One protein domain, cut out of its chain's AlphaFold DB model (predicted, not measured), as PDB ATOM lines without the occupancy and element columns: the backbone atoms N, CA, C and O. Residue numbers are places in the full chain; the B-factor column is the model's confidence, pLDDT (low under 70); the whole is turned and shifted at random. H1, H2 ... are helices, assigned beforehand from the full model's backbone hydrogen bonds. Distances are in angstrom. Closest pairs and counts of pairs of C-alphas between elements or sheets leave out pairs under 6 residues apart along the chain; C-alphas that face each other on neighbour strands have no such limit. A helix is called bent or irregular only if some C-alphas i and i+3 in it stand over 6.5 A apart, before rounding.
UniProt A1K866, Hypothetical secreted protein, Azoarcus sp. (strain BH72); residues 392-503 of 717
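AT A GLANCE: This is residues 392 to 503 of the 717 residues of the protein "Hypothetical secreted protein" of Azoarcus sp. (strain BH72) (UniProt A1K866). Three helices, H2b, H4 and H5, make a bundle in the middle of this domain, with H4 touching the short H3 and H5, and H2b and H5 only close to each other. At one end of the long axis H1 and H2a, the first arm of the bent helix H2, make a second group, H1 packing on H2b; at the other end H6 touches no helix but is near H4 and H5. The printed part has 112 residues with six named helices, H1 to H6 in order, and no named strand: the class is all helix. It is compact, with a radius of gyration of the C-alphas of 14.2 A and spans of 41 by 30 by 20 A.

HOW THE PARTS SIT: Start at H1, residues 392 to 401. By its hydrogen bonds H2, residues 408 to 433, was assigned as one helix, but it is bent: C-alphas 417 and 420 are 9.1 A apart, and its arms H2a, residues 408 to 417, and H2b, residues 420 to 433, stand at a steep tilt of 41 degrees. H2a is irregular, with C-alphas 410 and 413 6.54 A apart. H1 touches H2b with residues 422 to 426 of H2b alone; the closest C-alphas, of Leu 396 and Tyr 426, are 6.4 A apart. Go on to H4, residues 453 to 466, the hub: it touches H2b at a shallow tilt of 18 degrees, the same way, closest at the C-alphas of Leu 428 and Phe 462, 6.4 A. H3, residues 444 to 449, touches residues 455 to 459 of H4 alone, closest at the C-alphas of Leu 447 and Ala 455, 5.0 A. H5, residues 472 to 481, forms a helical hairpin with H4, opposite ways, closest at the C-alphas of Ala 466 and His 475, 4.1 A. H6, residues 493 to 502, is close to H4 but not clearly touching, with the closest C-alphas, of Leu 463 and Ala 498, 7.6 A apart. In H1, H2b, H3, H4, H5 and H6 every O i to N i+4 pair is within hydrogen-bond range; in H2a 4 of 6 are.

IN THESE COORDINATES: Find C-alpha 392 at (110.021, 21.850, 45.644); from there H1 runs 14.1 A to C-alpha 401. H2a measures 14.8 A, H2b 20.2 A, H3 8.5 A, H4 20.1 A, H5 14.2 A and H6 14.6 A, ending at C-alpha 502, (102.305, 51.754, 44.190).

THE WHOLE: The C-alphas farthest apart, of Pro 403 and Pro 489, are 44.1 A apart. The printed part has no cut; its long link joins H5 to H6. Confidence is under 70 at residues 404 to 405, 434 to 435 and 487 to 490.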
ATOM      1  N   ARG A 392     111.144  21.044  46.139       77.25
ATOM      2  CA  ARG A 392     110.021  21.850  45.644       77.25
ATOM      3  C   ARG A 392     110.304  22.391  44.246       77.25
ATOM      4  O   ARG A 392     109.386  22.438  43.433       77.25
ATOM      5  N   ALA A 393     111.546  22.777  43.952       78.44
ATOM      6  CA  ALA A 393     111.915  23.235  42.615       78.44
ATOM      7  C   ALA A 393     111.718  22.124  41.575       78.44
ATOM      8  O   ALA A 393     111.083  22.357  40.551       78.44
ATOM      9  N   ALA A 394     112.153  20.901  41.888       76.25
ATOM     10  CA  ALA A 394     111.944  19.748  41.021       76.25
ATOM     11  C   ALA A 394     110.454  19.406  40.855       76.25
ATOM     12  O   ALA A 394     110.033  19.097  39.748       76.25
ATOM     13  N   LEU A 395     109.642  19.491  41.917       78.62
ATOM     14  CA  LEU A 395     108.187  19.306  41.809       78.62
ATOM     15  C   LEU A 395     107.537  20.359  40.900       78.62
ATOM     16  O   LEU A 395     106.667  20.018  40.106       78.62
ATOM     17  N   LEU A 396     107.959  21.622  41.000       83.38
ATOM     18  CA  LEU A 396     107.454  22.700  40.147       83.38
ATOM     19  C   LEU A 396     107.827  22.488  38.683       83.38
ATOM     20  O   LEU A 396     106.961  22.611  37.826       83.38
ATOM     21  N   ASP A 397     109.081  22.139  38.400       82.50
ATOM     22  CA  ASP A 397     109.533  21.879  37.030       82.50
ATOM     23  C   ASP A 397     108.732  20.731  36.395       82.50
ATOM     24  O   ASP A 397     108.364  20.794  35.224       82.50
ATOM     25  N   GLU A 398     108.392  19.707  37.180       77.25
ATOM     26  CA  GLU A 398     107.554  18.594  36.723       77.25
ATOM     27  C   GLU A 398     106.089  19.001  36.507       77.25
ATOM     28  O   GLU A 398     105.488  18.601  35.513       77.25
ATOM     29  N   LEU A 399     105.513  19.828  37.389       80.25
ATOM     30  CA  LEU A 399     104.158  20.373  37.216       80.25
ATOM     31  C   LEU A 399     104.022  21.227  35.951       80.25
ATOM     32  O   LEU A 399     102.955  21.250  35.335       80.25
ATOM     33  N   GLU A 400     105.090  21.920  35.571       77.94
ATOM     34  CA  GLU A 400     105.157  22.734  34.356       77.94
ATOM     35  C   GLU A 400     105.446  21.918  33.101       77.94
ATOM     36  O   GLU A 400     105.020  22.298  32.014       77.94
ATOM     37  N   ALA A 401     106.151  20.795  33.243       77.06
ATOM     38  CA  ALA A 401     106.360  19.849  32.155       77.06
ATOM     39  C   ALA A 401     105.081  19.071  31.797       77.06
ATOM     40  O   ALA A 401     105.039  18.416  30.752       77.06
ATOM     41  N   LEU A 402     104.037  19.128  32.638       73.88
ATOM     42  CA  LEU A 402     102.732  18.573  32.294       73.88
ATOM     43  C   LEU A 402     102.161  19.294  31.060       73.88
ATOM     44  O   LEU A 402     102.208  20.523  31.006       73.88
ATOM     45  N   PRO A 403     101.555  18.565  30.103       73.25
ATOM     46  CA  PRO A 403     100.963  19.177  28.919       73.25
ATOM     47  C   PRO A 403      99.963  20.290  29.271       73.25
ATOM     48  O   PRO A 403      99.241  20.191  30.274       73.25
ATOM     49  N   ALA A 404      99.905  21.345  28.455       68.94
ATOM     50  CA  ALA A 404      99.057  22.514  28.703       68.94
ATOM     51  C   ALA A 404      97.560  22.152  28.744       68.94
ATOM     52  O   ALA A 404      96.795  22.734  29.506       68.94
ATOM     53  N   GLU A 405      97.162  21.130  27.984       68.94
ATOM     54  CA  GLU A 405      95.816  20.555  27.941       68.94
ATOM     55  C   GLU A 405      95.448  19.705  29.168       68.94
ATOM     56  O   GLU A 405      94.304  19.269  29.292       68.94
ATOM     57  N   THR A 406      96.396  19.456  30.078       71.88
ATOM     58  CA  THR A 406      96.110  18.757  31.336       71.88
ATOM     59  C   THR A 406      95.120  19.588  32.146       71.88
ATOM     60  O   THR A 406      95.350  20.775  32.381       71.88
ATOM     61  N   ASP A 407      94.027  18.977  32.598       76.19
ATOM     62  CA  ASP A 407      93.000  19.681  33.358       76.19
ATOM     63  C   ASP A 407      93.507  20.186  34.723       76.19
ATOM     64  O   ASP A 407      94.501  19.718  35.292       76.19
ATOM     65  N   CYS A 408      92.804  21.171  35.287       81.25
ATOM     66  CA  CYS A 408      93.130  21.648  36.628       81.25
ATOM     67  C   CYS A 408      92.891  20.580  37.700       81.25
ATOM     68  O   CYS A 408      93.577  20.589  38.722       81.25
ATOM     69  N   ALA A 409      91.971  19.639  37.466       78.06
ATOM     70  CA  ALA A 409      91.683  18.552  38.397       78.06
ATOM     71  C   ALA A 409      92.912  17.662  38.651       78.06
ATOM     72  O   ALA A 409      93.118  17.229  39.779       78.06
ATOM     73  N   SER A 410      93.777  17.471  37.655       76.06
ATOM     74  CA  SER A 410      95.024  16.709  37.777       76.06
ATOM     75  C   SER A 410      96.113  17.464  38.551       76.06
ATOM     76  O   SER A 410      96.988  16.839  39.147       76.06
ATOM     77  N   ARG A 411      96.065  18.804  38.593       81.75
ATOM     78  CA  ARG A 411      97.025  19.639  39.348       81.75
ATOM     79  C   ARG A 411      96.617  19.850  40.809       81.75
ATOM     80  O   ARG A 411      97.478  19.922  41.678       81.75
ATOM     81  N   GLN A 412      95.317  19.882  41.102       82.25
ATOM     82  CA  GLN A 412      94.785  20.122  42.452       82.25
ATOM     83  C   GLN A 412      95.306  19.158  43.540       82.25
ATOM     84  O   GLN A 412      95.650  19.627  44.629       82.25
ATOM     85  N   PRO A 413      95.447  17.843  43.289       79.50
ATOM     86  CA  PRO A 413      96.094  16.936  44.228       79.50
ATOM     87  C   PRO A 413      97.498  17.371  44.650       79.50
ATOM     88  O   PRO A 413      97.836  17.304  45.828       79.50
ATOM     89  N   TRP A 414      98.302  17.875  43.713       82.44
ATOM     90  CA  TRP A 414      99.658  18.331  44.011       82.44
ATOM     91  C   TRP A 414      99.664  19.523  44.949       82.44
ATOM     92  O   TRP A 414     100.467  19.554  45.871       82.44
ATOM     93  N   PHE A 415      98.746  20.467  44.767       85.19
ATOM     94  CA  PHE A 415      98.604  21.603  45.674       85.19
ATOM     95  C   PHE A 415      98.136  21.155  47.063       85.19
ATOM     96  O   PHE A 415      98.728  21.545  48.069       85.19
ATOM     97  N   ARG A 416      97.163  20.234  47.128       81.38
ATOM     98  CA  ARG A 416      96.677  19.644  48.387       81.38
ATOM     99  C   ARG A 416      97.794  18.957  49.179       81.38
ATOM    100  O   ARG A 416      97.844  19.096  50.397       81.38
ATOM    101  N   HIS A 417      98.665  18.208  48.504       76.94
ATOM    102  CA  HIS A 417      99.722  17.421  49.148       76.94
ATOM    103  C   HIS A 417     101.052  18.175  49.312       76.94
ATOM    104  O   HIS A 417     101.783  17.900  50.255       76.94
ATOM    105  N   GLY A 418     101.365  19.123  48.427       78.00
ATOM    106  CA  GLY A 418     102.564  19.966  48.489       78.00
ATOM    107  C   GLY A 418     102.397  21.240  49.324       78.00
ATOM    108  O   GLY A 418     103.384  21.919  49.609       78.00
ATOM    109  N   GLY A 419     101.163  21.555  49.724       84.62
ATOM    110  CA  GLY A 419     100.823  22.669  50.601       84.62
ATOM    111  C   GLY A 419     100.867  24.044  49.927       84.62
ATOM    112  O   GLY A 419     101.205  24.194  48.749       84.62
ATOM    113  N   ALA A 420     100.560  25.073  50.725       88.50
ATOM    114  CA  ALA A 420     100.417  26.455  50.265       88.50
ATOM    115  C   ALA A 420     101.673  26.997  49.557       88.50
ATOM    116  O   ALA A 420     101.565  27.739  48.581       88.50
ATOM    117  N   ALA A 421     102.867  26.578  49.986       88.94
ATOM    118  CA  ALA A 421     104.124  27.016  49.383       88.94
ATOM    119  C   ALA A 421     104.315  26.514  47.941       88.94
ATOM    120  O   ALA A 421     104.822  27.260  47.102       88.94
ATOM    121  N   LEU A 422     103.924  25.268  47.635       88.62
ATOM    122  CA  LEU A 422     104.024  24.730  46.274       88.62
ATOM    123  C   LEU A 422     103.036  25.438  45.343       88.62
ATOM    124  O   LEU A 422     103.422  25.870  44.258       88.62
ATOM    125  N   GLU A 423     101.789  25.599  45.784       90.81
ATOM    126  CA  GLU A 423     100.749  26.270  45.000       90.81
ATOM    127  C   GLU A 423     101.082  27.746  44.749       90.81
ATOM    128  O   GLU A 423     100.975  28.220  43.619       90.81
ATOM    129  N   ALA A 424     101.582  28.461  45.762       92.25
ATOM    130  CA  ALA A 424     102.058  29.835  45.621       92.25
ATOM    131  C   ALA A 424     103.254  29.955  44.671       92.25
ATOM    132  O   ALA A 424     103.297  30.867  43.846       92.25
ATOM    133  N   ALA A 425     104.211  29.029  44.736       92.19
ATOM    134  CA  ALA A 425     105.347  29.034  43.823       92.19
ATOM    135  C   ALA A 425     104.938  28.733  42.371       92.19
ATOM    136  O   ALA A 425     105.487  29.348  41.457       92.19
ATOM    137  N   TYR A 426     103.967  27.838  42.160       91.44
ATOM    138  CA  TYR A 426     103.396  27.572  40.838       91.44
ATOM    139  C   TYR A 426     102.655  28.805  40.309       91.44
ATOM    140  O   TYR A 426     102.967  29.283  39.222       91.44
ATOM    141  N   ALA A 427     101.756  29.392  41.110       91.75
ATOM    142  CA  ALA A 427     101.022  30.608  40.748       91.75
ATOM    143  C   ALA A 427     101.959  31.760  40.358       91.75
ATOM    144  O   ALA A 427     101.716  32.463  39.381       91.75
ATOM    145  N   LEU A 428     103.060  31.936  41.093       92.31
ATOM    146  CA  LEU A 428     104.070  32.943  40.787       92.31
ATOM    147  C   LEU A 428     104.726  32.719  39.413       92.31
ATOM    148  O   LEU A 428     104.978  33.689  38.697       92.31
ATOM    149  N   ARG A 429     105.018  31.465  39.036       89.75
ATOM    150  CA  ARG A 429     105.591  31.150  37.715       89.75
ATOM    151  C   ARG A 429     104.584  31.407  36.590       89.75
ATOM    152  O   ARG A 429     104.963  32.027  35.599       89.75
ATOM    153  N   GLU A 430     103.319  31.032  36.774       87.75
ATOM    154  CA  GLU A 430     102.247  31.284  35.792       87.75
ATOM    155  C   GLU A 430     102.012  32.786  35.577       87.75
ATOM    156  O   GLU A 430     101.993  33.267  34.442       87.75
ATOM    157  N   LEU A 431     101.968  33.569  36.660       87.62
ATOM    158  CA  LEU A 431     101.902  35.028  36.563       87.62
ATOM    159  C   LEU A 431     103.135  35.603  35.853       87.62
ATOM    160  O   LEU A 431     103.020  36.550  35.075       87.62
ATOM    161  N   GLY A 432     104.308  35.000  36.063       86.88
ATOM    162  CA  GLY A 432     105.542  35.318  35.346       86.88
ATOM    163  C   GLY A 432     105.479  35.047  33.838       86.88
ATOM    164  O   GLY A 432     106.231  35.662  33.083       86.88
ATOM    165  N   ARG A 433     104.551  34.215  33.358       84.00
ATOM    166  CA  ARG A 433     104.305  33.973  31.924       84.00
ATOM    167  C   ARG A 433     103.229  34.877  31.317       84.00
ATOM    168  O   ARG A 433     103.094  34.897  30.105       84.00
ATOM    169  N   ALA A 434     102.565  35.696  32.142       69.00
ATOM    170  CA  ALA A 434     101.410  36.529  31.781       69.00
ATOM    171  C   ALA A 434     100.122  35.738  31.452       69.00
ATOM    172  O   ALA A 434      99.158  36.319  30.967       69.00
ATOM    173  N   ASP A 435     100.057  34.452  31.817       66.75
ATOM    174  CA  ASP A 435      98.909  33.565  31.555       66.75
ATOM    175  C   ASP A 435      97.851  33.577  32.688       66.75
ATOM    176  O   ASP A 435      96.932  32.755  32.741       66.75
ATOM    177  N   GLY A 436      97.952  34.533  33.620       78.00
ATOM    178  CA  GLY A 436      97.127  34.594  34.829       78.00
ATOM    179  C   GLY A 436      97.574  33.594  35.903       78.00
ATOM    180  O   GLY A 436      98.754  33.285  36.023       78.00
ATOM    181  N   LEU A 437      96.637  33.119  36.732       80.44
ATOM    182  CA  LEU A 437      96.920  32.144  37.804       80.44
ATOM    183  C   LEU A 437      96.850  30.677  37.333       80.44
ATOM    184  O   LEU A 437      97.154  29.764  38.105       80.44
ATOM    185  N   GLY A 438      96.413  30.439  36.091       81.75
ATOM    186  CA  GLY A 438      96.156  29.099  35.569       81.75
ATOM    187  C   GLY A 438      95.216  28.301  36.481       81.75
ATOM    188  O   GLY A 438      94.102  28.728  36.793       81.75
ATOM    189  N   CYS A 439      95.684  27.136  36.928       84.00
ATOM    190  CA  CYS A 439      94.949  26.244  37.829       84.00
ATOM    191  C   CYS A 439      95.197  26.495  39.323       84.00
ATOM    192  O   CYS A 439      94.568  25.823  40.149       84.00
ATOM    193  N   ALA A 440      96.122  27.389  39.676       87.62
ATOM    194  CA  ALA A 440      96.496  27.626  41.062       87.62
ATOM    195  C   ALA A 440      95.589  28.657  41.734       87.62
ATOM    196  O   ALA A 440      95.140  29.636  41.133       87.62
ATOM    197  N   ARG A 441      95.337  28.435  43.020       88.81
ATOM    198  CA  ARG A 441      94.598  29.322  43.915       88.81
ATOM    199  C   ARG A 441      95.426  29.513  45.182       88.81
ATOM    200  O   ARG A 441      95.093  28.948  46.219       88.81
ATOM    201  N   PRO A 442      96.529  30.275  45.093       91.31
ATOM    202  CA  PRO A 442      97.445  30.411  46.212       91.31
ATOM    203  C   PRO A 442      96.723  30.971  47.440       91.31
ATOM    204  O   PRO A 442      95.861  31.845  47.328       91.31
ATOM    205  N   ASP A 443      97.094  30.473  48.617       91.81
ATOM    206  CA  ASP A 443      96.577  30.986  49.881       91.81
ATOM    207  C   ASP A 443      97.191  32.366  50.168       91.81
ATOM    208  O   ASP A 443      98.281  32.509  50.730       91.81
ATOM    209  N   TRP A 444      96.484  33.408  49.732       90.56
ATOM    210  CA  TRP A 444      96.881  34.803  49.915       90.56
ATOM    211  C   TRP A 444      96.921  35.224  51.385       90.56
ATOM    212  O   TRP A 444      97.698  36.106  51.746       90.56
ATOM    213  N   THR A 445      96.107  34.593  52.234       90.19
ATOM    214  CA  THR A 445      96.102  34.843  53.680       90.19
ATOM    215  C   THR A 445      97.377  34.285  54.291       90.19
ATOM    216  O   THR A 445      98.068  35.007  55.004       90.19
ATOM    217  N   TRP A 446      97.760  33.058  53.930       92.19
ATOM    218  CA  TRP A 446      99.038  32.468  54.331       92.19
ATOM    219  C   TRP A 446     100.238  33.322  53.889       92.19
ATOM    220  O   TRP A 446     101.079  33.660  54.716       92.19
ATOM    221  N   LEU A 447     100.292  33.764  52.624       93.00
ATOM    222  CA  LEU A 447     101.369  34.645  52.133       93.00
ATOM    223  C   LEU A 447     101.457  35.980  52.896       93.00
ATOM    224  O   LEU A 447     102.546  36.545  53.059       93.00
ATOM    225  N   ARG A 448     100.314  36.515  53.337       89.19
ATOM    226  CA  ARG A 448     100.245  37.803  54.032       89.19
ATOM    227  C   ARG A 448     100.603  37.678  55.514       89.19
ATOM    228  O   ARG A 448     101.410  38.469  56.010       89.19
ATOM    229  N   ASP A 449     100.004  36.705  56.191       84.69
ATOM    230  CA  ASP A 449      99.907  36.664  57.650       84.69
ATOM    231  C   ASP A 449     100.940  35.710  58.292       84.69
ATOM    232  O   ASP A 449     101.277  35.883  59.465       84.69
ATOM    233  N   ASP A 450     101.498  34.744  57.548       79.44
ATOM    234  CA  ASP A 450     102.489  33.788  58.065       79.44
ATOM    235  C   ASP A 450     103.918  34.391  58.068       79.44
ATOM    236  O   ASP A 450     104.416  34.843  57.028       79.44
ATOM    237  N   PRO A 451     104.618  34.421  59.223       73.00
ATOM    238  CA  PRO A 451     105.989  34.924  59.319       73.00
ATOM    239  C   PRO A 451     107.064  33.911  58.877       73.00
ATOM    240  O   PRO A 451     108.256  34.214  58.966       73.00
ATOM    241  N   GLY A 452     106.684  32.705  58.451       80.06
ATOM    242  CA  GLY A 452     107.584  31.634  58.038       80.06
ATOM    243  C   GLY A 452     108.480  32.007  56.851       80.06
ATOM    244  O   GLY A 452     108.123  32.818  55.993       80.06
ATOM    245  N   GLY A 453     109.661  31.380  56.781       82.19
ATOM    246  CA  GLY A 453     110.679  31.694  55.769       82.19
ATOM    247  C   GLY A 453     110.199  31.512  54.325       82.19
ATOM    248  O   GLY A 453     110.503  32.344  53.472       82.19
ATOM    249  N   ASP A 454     109.398  30.476  54.060       86.81
ATOM    250  CA  ASP A 454     108.834  30.213  52.731       86.81
ATOM    251  C   ASP A 454     107.775  31.243  52.321       86.81
ATOM    252  O   ASP A 454     107.826  31.756  51.201       86.81
ATOM    253  N   ALA A 455     106.841  31.568  53.223       90.88
ATOM    254  CA  ALA A 455     105.796  32.558  52.975       90.88
ATOM    255  C   ALA A 455     106.416  33.931  52.690       90.88
ATOM    256  O   ALA A 455     106.092  34.566  51.688       90.88
ATOM    257  N   HIS A 456     107.393  34.339  53.509       91.56
ATOM    258  CA  HIS A 456     108.147  35.573  53.312       91.56
ATOM    259  C   HIS A 456     108.882  35.592  51.964       91.56
ATOM    260  O   HIS A 456     108.759  36.553  51.206       91.56
ATOM    261  N   ALA A 457     109.650  34.545  51.642       92.06
ATOM    262  CA  ALA A 457     110.419  34.494  50.399       92.06
ATOM    263  C   ALA A 457     109.515  34.526  49.157       92.06
ATOM    264  O   ALA A 457     109.828  35.213  48.184       92.06
ATOM    265  N   LEU A 458     108.388  33.810  49.182       94.25
ATOM    266  CA  LEU A 458     107.425  33.828  48.084       94.25
ATOM    267  C   LEU A 458     106.722  35.179  47.979       94.25
ATOM    268  O   LEU A 458     106.641  35.714  46.875       94.25
ATOM    269  N   ARG A 459     106.300  35.771  49.103       94.50
ATOM    270  CA  ARG A 459     105.716  37.117  49.148       94.50
ATOM    271  C   ARG A 459     106.621  38.150  48.487       94.50
ATOM    272  O   ARG A 459     106.159  38.869  47.608       94.50
ATOM    273  N   GLU A 460     107.900  38.195  48.854       93.75
ATOM    274  CA  GLU A 460     108.852  39.134  48.249       93.75
ATOM    275  C   GLU A 460     108.950  38.947  46.734       93.75
ATOM    276  O   GLU A 460     109.004  39.921  45.986       93.75
ATOM    277  N   ARG A 461     108.900  37.703  46.249       94.94
ATOM    278  CA  ARG A 461     108.919  37.431  44.807       94.94
ATOM    279  C   ARG A 461     107.624  37.845  44.106       94.94
ATOM    280  O   ARG A 461     107.705  38.341  42.985       94.94
ATOM    281  N   PHE A 462     106.459  37.687  44.739       94.75
ATOM    282  CA  PHE A 462     105.210  38.264  44.224       94.75
ATOM    283  C   PHE A 462     105.329  39.788  44.141       94.75
ATOM    284  O   PHE A 462     105.074  40.361  43.087       94.75
ATOM    285  N   LEU A 463     105.793  40.452  45.203       93.19
ATOM    286  CA  LEU A 463     105.934  41.909  45.205       93.19
ATOM    287  C   LEU A 463     106.935  42.403  44.148       93.19
ATOM    288  O   LEU A 463     106.685  43.399  43.475       93.19
ATOM    289  N   GLN A 464     108.040  41.682  43.947       93.00
ATOM    290  CA  GLN A 464     108.989  41.962  42.867       93.00
ATOM    291  C   GLN A 464     108.346  41.814  41.488       93.00
ATOM    292  O   GLN A 464     108.575  42.658  40.627       93.00
ATOM    293  N   LEU A 465     107.545  40.764  41.275       91.50
ATOM    294  CA  LEU A 465     106.851  40.540  40.009       91.50
ATOM    295  C   LEU A 465     105.818  41.642  39.725       91.50
ATOM    296  O   LEU A 465     105.737  42.110  38.593       91.50
ATOM    297  N   ALA A 466     105.086  42.097  40.744       88.56
ATOM    298  CA  ALA A 466     104.136  43.208  40.633       88.56
ATOM    299  C   ALA A 466     104.801  44.552  40.287       88.56
ATOM    300  O   ALA A 466     104.149  45.423  39.721       88.56
ATOM    301  N   GLY A 467     106.080  44.735  40.626       84.75
ATOM    302  CA  GLY A 467     106.839  45.946  40.298       84.75
ATOM    303  C   GLY A 467     107.491  45.942  38.910       84.75
ATOM    304  O   GLY A 467     108.207  46.888  38.588       84.75
ATOM    305  N   GLN A 468     107.324  44.886  38.106       86.50
ATOM    306  CA  GLN A 468     107.924  44.816  36.771       86.50
ATOM    307  C   GLN A 468     107.102  45.616  35.742       86.50
ATOM    308  O   GLN A 468     105.884  45.447  35.689       86.50
ATOM    309  N   PRO A 469     107.739  46.424  34.873       76.94
ATOM    310  CA  PRO A 469     107.041  47.132  33.797       76.94
ATOM    311  C   PRO A 469     106.316  46.178  32.836       76.94
ATOM    312  O   PRO A 469     106.844  45.114  32.502       76.94
ATOM    313  N   GLY A 470     105.126  46.567  32.360       74.56
ATOM    314  CA  GLY A 470     104.328  45.775  31.411       74.56
ATOM    315  C   GLY A 470     103.666  44.536  32.025       74.56
ATOM    316  O   GLY A 470     103.315  43.598  31.310       74.56
ATOM    317  N   ARG A 471     103.530  44.498  33.355       79.88
ATOM    318  CA  ARG A 471     102.863  43.427  34.114       79.88
ATOM    319  C   ARG A 471     101.601  43.927  34.808       79.88
ATOM    320  O   ARG A 471     101.253  43.422  35.869       79.88
ATOM    321  N   ASP A 472     100.900  44.882  34.207       79.81
ATOM    322  CA  ASP A 472      99.796  45.615  34.843       79.81
ATOM    323  C   ASP A 472      98.680  44.683  35.336       79.81
ATOM    324  O   ASP A 472      98.162  44.825  36.441       79.81
ATOM    325  N   PHE A 473      98.386  43.626  34.579       78.06
ATOM    326  CA  PHE A 473      97.432  42.604  35.003       78.06
ATOM    327  C   PHE A 473      97.906  41.790  36.225       78.06
ATOM    328  O   PHE A 473      97.151  41.549  37.169       78.06
ATOM    329  N   THR A 474      99.172  41.369  36.234       85.50
ATOM    330  CA  THR A 474      99.783  40.649  37.361       85.50
ATOM    331  C   THR A 474      99.876  41.536  38.598       85.50
ATOM    332  O   THR A 474      99.574  41.077  39.703       85.50
ATOM    333  N   HIS A 475     100.258  42.799  38.406       87.38
ATOM    334  CA  HIS A 475     100.257  43.833  39.431       87.38
ATOM    335  C   HIS A 475      98.888  43.900  40.106       87.38
ATOM    336  O   HIS A 475      98.791  43.787  41.326       87.38
ATOM    337  N   GLU A 476      97.823  43.952  39.310       85.12
ATOM    338  CA  GLU A 476      96.454  44.037  39.803       85.12
ATOM    339  C   GLU A 476      95.966  42.805  40.562       85.12
ATOM    340  O   GLU A 476      95.319  42.939  41.605       85.12
ATOM    341  N   ILE A 477      96.312  41.597  40.109       85.62
ATOM    342  CA  ILE A 477      96.027  40.375  40.875       85.62
ATOM    343  C   ILE A 477      96.686  40.450  42.252       85.62
ATOM    344  O   ILE A 477      96.034  40.179  43.262       85.62
ATOM    345  N   ILE A 478      97.964  40.820  42.302       89.56
ATOM    346  CA  ILE A 478      98.743  40.844  43.543       89.56
ATOM    347  C   ILE A 478      98.223  41.942  44.470       89.56
ATOM    348  O   ILE A 478      98.001  41.695  45.655       89.56
ATOM    349  N   LEU A 479      97.937  43.126  43.938       87.88
ATOM    350  CA  LEU A 479      97.377  44.230  44.704       87.88
ATOM    351  C   LEU A 479      96.005  43.862  45.290       87.88
ATOM    352  O   LEU A 479      95.751  44.072  46.477       87.88
ATOM    353  N   ASN A 480      95.120  43.265  44.492       83.56
ATOM    354  CA  ASN A 480      93.780  42.916  44.952       83.56
ATOM    355  C   ASN A 480      93.782  41.750  45.953       83.56
ATOM    356  O   ASN A 480      93.047  41.783  46.934       83.56
ATOM    357  N   GLN A 481      94.598  40.723  45.714       87.38
ATOM    358  CA  GLN A 481      94.564  39.491  46.500       87.38
ATOM    359  C   GLN A 481      95.517  39.527  47.702       87.38
ATOM    360  O   GLN A 481      95.093  39.310  48.838       87.38
ATOM    361  N   LEU A 482      96.798  39.838  47.477       89.50
ATOM    362  CA  LEU A 482      97.826  39.838  48.524       89.50
ATOM    363  C   LEU A 482      97.730  41.087  49.410       89.50
ATOM    364  O   LEU A 482      97.798  40.971  50.635       89.50
ATOM    365  N   LEU A 483      97.537  42.265  48.806       87.75
ATOM    366  CA  LEU A 483      97.448  43.546  49.527       87.75
ATOM    367  C   LEU A 483      96.010  43.954  49.893       87.75
ATOM    368  O   LEU A 483      95.816  45.002  50.507       87.75
ATOM    369  N   GLN A 484      95.003  43.150  49.530       84.44
ATOM    370  CA  GLN A 484      93.576  43.432  49.769       84.44
ATOM    371  C   GLN A 484      93.136  44.819  49.272       84.44
ATOM    372  O   GLN A 484      92.390  45.531  49.945       84.44
ATOM    373  N   GLY A 485      93.646  45.251  48.116       76.38
ATOM    374  CA  GLY A 485      93.344  46.582  47.589       76.38
ATOM    375  C   GLY A 485      93.870  47.718  48.467       76.38
ATOM    376  O   GLY A 485      93.344  48.822  48.401       76.38
ATOM    377  N   CYS A 486      94.850  47.456  49.336       79.62
ATOM    378  CA  CYS A 486      95.388  48.441  50.276       79.62
ATOM    379  C   CYS A 486      94.326  49.057  51.210       79.62
ATOM    380  O   CYS A 486      94.506  50.153  51.742       79.62
ATOM    381  N   ALA A 487      93.211  48.350  51.427       68.12
ATOM    382  CA  ALA A 487      92.147  48.766  52.325       68.12
ATOM    383  C   ALA A 487      92.396  48.241  53.752       68.12
ATOM    384  O   ALA A 487      92.763  47.082  53.949       68.12
ATOM    385  N   GLY A 488      92.151  49.087  54.758       60.75
ATOM    386  CA  GLY A 488      92.050  48.688  56.167       60.75
ATOM    387  C   GLY A 488      93.132  49.267  57.100       60.75
ATOM    388  O   GLY A 488      94.304  49.324  56.738       60.75
ATOM    389  N   PRO A 489      92.775  49.663  58.339       54.34
ATOM    390  CA  PRO A 489      93.710  50.246  59.311       54.34
ATOM    391  C   PRO A 489      94.647  49.226  59.993       54.34
ATOM    392  O   PRO A 489      95.483  49.618  60.802       54.34
ATOM    393  N   SER A 490      94.510  47.927  59.702       69.94
ATOM    394  CA  SER A 490      95.219  46.823  60.373       69.94
ATOM    395  C   SER A 490      96.209  46.072  59.473       69.94
ATOM    396  O   SER A 490      96.519  44.913  59.745       69.94
ATOM    397  N   GLN A 491      96.684  46.689  58.386       77.88
ATOM    398  CA  GLN A 491      97.657  46.051  57.499       77.88
ATOM    399  C   GLN A 491      99.048  45.923  58.152       77.88
ATOM    400  O   GLN A 491      99.462  46.807  58.909       77.88
ATOM    401  N   PRO A 492      99.806  44.849  57.860       84.06
ATOM    402  CA  PRO A 492     101.182  44.723  58.326       84.06
ATOM    403  C   PRO A 492     102.087  45.778  57.669       84.06
ATOM    404  O   PRO A 492     101.855  46.205  56.540       84.06
ATOM    405  N   ALA A 493     103.163  46.173  58.358       86.62
ATOM    406  CA  ALA A 493     104.027  47.281  57.928       86.62
ATOM    407  C   ALA A 493     104.601  47.117  56.506       86.62
ATOM    408  O   ALA A 493     104.699  48.097  55.775       86.62
ATOM    409  N   TRP A 494     104.941  45.888  56.101       88.38
ATOM    410  CA  TRP A 494     105.433  45.607  54.747       88.38
ATOM    411  C   TRP A 494     104.357  45.836  53.675       88.38
ATOM    412  O   TRP A 494     104.678  46.266  52.573       88.38
ATOM    413  N   ALA A 495     103.081  45.578  53.991       88.38
ATOM    414  CA  ALA A 495     101.974  45.787  53.064       88.38
ATOM    415  C   ALA A 495     101.690  47.282  52.916       88.38
ATOM    416  O   ALA A 495     101.544  47.759  51.798       88.38
ATOM    417  N   ILE A 496     101.742  48.039  54.020       85.56
ATOM    418  CA  ILE A 496     101.670  49.508  53.989       85.56
ATOM    419  C   ILE A 496     102.798  50.080  53.120       85.56
ATOM    420  O   ILE A 496     102.546  50.951  52.294       85.56
ATOM    421  N   GLU A 497     104.030  49.589  53.274       86.56
ATOM    422  CA  GLU A 497     105.168  50.020  52.453       86.56
ATOM    423  C   GLU A 497     104.980  49.685  50.964       86.56
ATOM    424  O   GLU A 497     105.255  50.520  50.104       86.56
ATOM    425  N   ALA A 498     104.488  48.486  50.640       87.75
ATOM    426  CA  ALA A 498     104.182  48.115  49.260       87.75
ATOM    427  C   ALA A 498     103.062  48.991  48.671       87.75
ATOM    428  O   ALA A 498     103.185  49.486  47.554       87.75
ATOM    429  N   CYS A 499     102.007  49.249  49.445       86.69
ATOM    430  CA  CYS A 499     100.890  50.098  49.046       86.69
ATOM    431  C   CYS A 499     101.320  51.548  48.804       86.69
ATOM    432  O   CYS A 499     100.977  52.112  47.774       86.69
ATOM    433  N   THR A 500     102.111  52.152  49.696       83.56
ATOM    434  CA  THR A 500     102.587  53.537  49.506       83.56
ATOM    435  C   THR A 500     103.578  53.677  48.355       83.56
ATOM    436  O   THR A 500     103.752  54.776  47.836       83.56
ATOM    437  N   ARG A 501     104.215  52.578  47.934       84.62
ATOM    438  CA  ARG A 501     105.072  52.545  46.745       84.62
ATOM    439  C   ARG A 501     104.279  52.559  45.441       84.62
ATOM    440  O   ARG A 501     104.798  53.067  44.458       84.62
ATOM    441  N   TRP A 502     103.079  51.981  45.419       82.94
ATOM    442  CA  TRP A 502     102.305  51.754  44.190       82.94
ATOM    443  C   TRP A 502     101.001  52.534  44.111       82.94
ATOM    444  O   TRP A 502     100.320  52.463  43.099       82.94
ATOM    445  N   ILE A 503     100.622  53.235  45.176       82.06
ATOM    446  CA  ILE A 503      99.389  54.011  45.238       82.06
ATOM    447  C   ILE A 503      99.739  55.414  45.692       82.06
ATOM    448  O   ILE A 503     100.212  55.625  46.814       82.06
TER     449      ILE A 503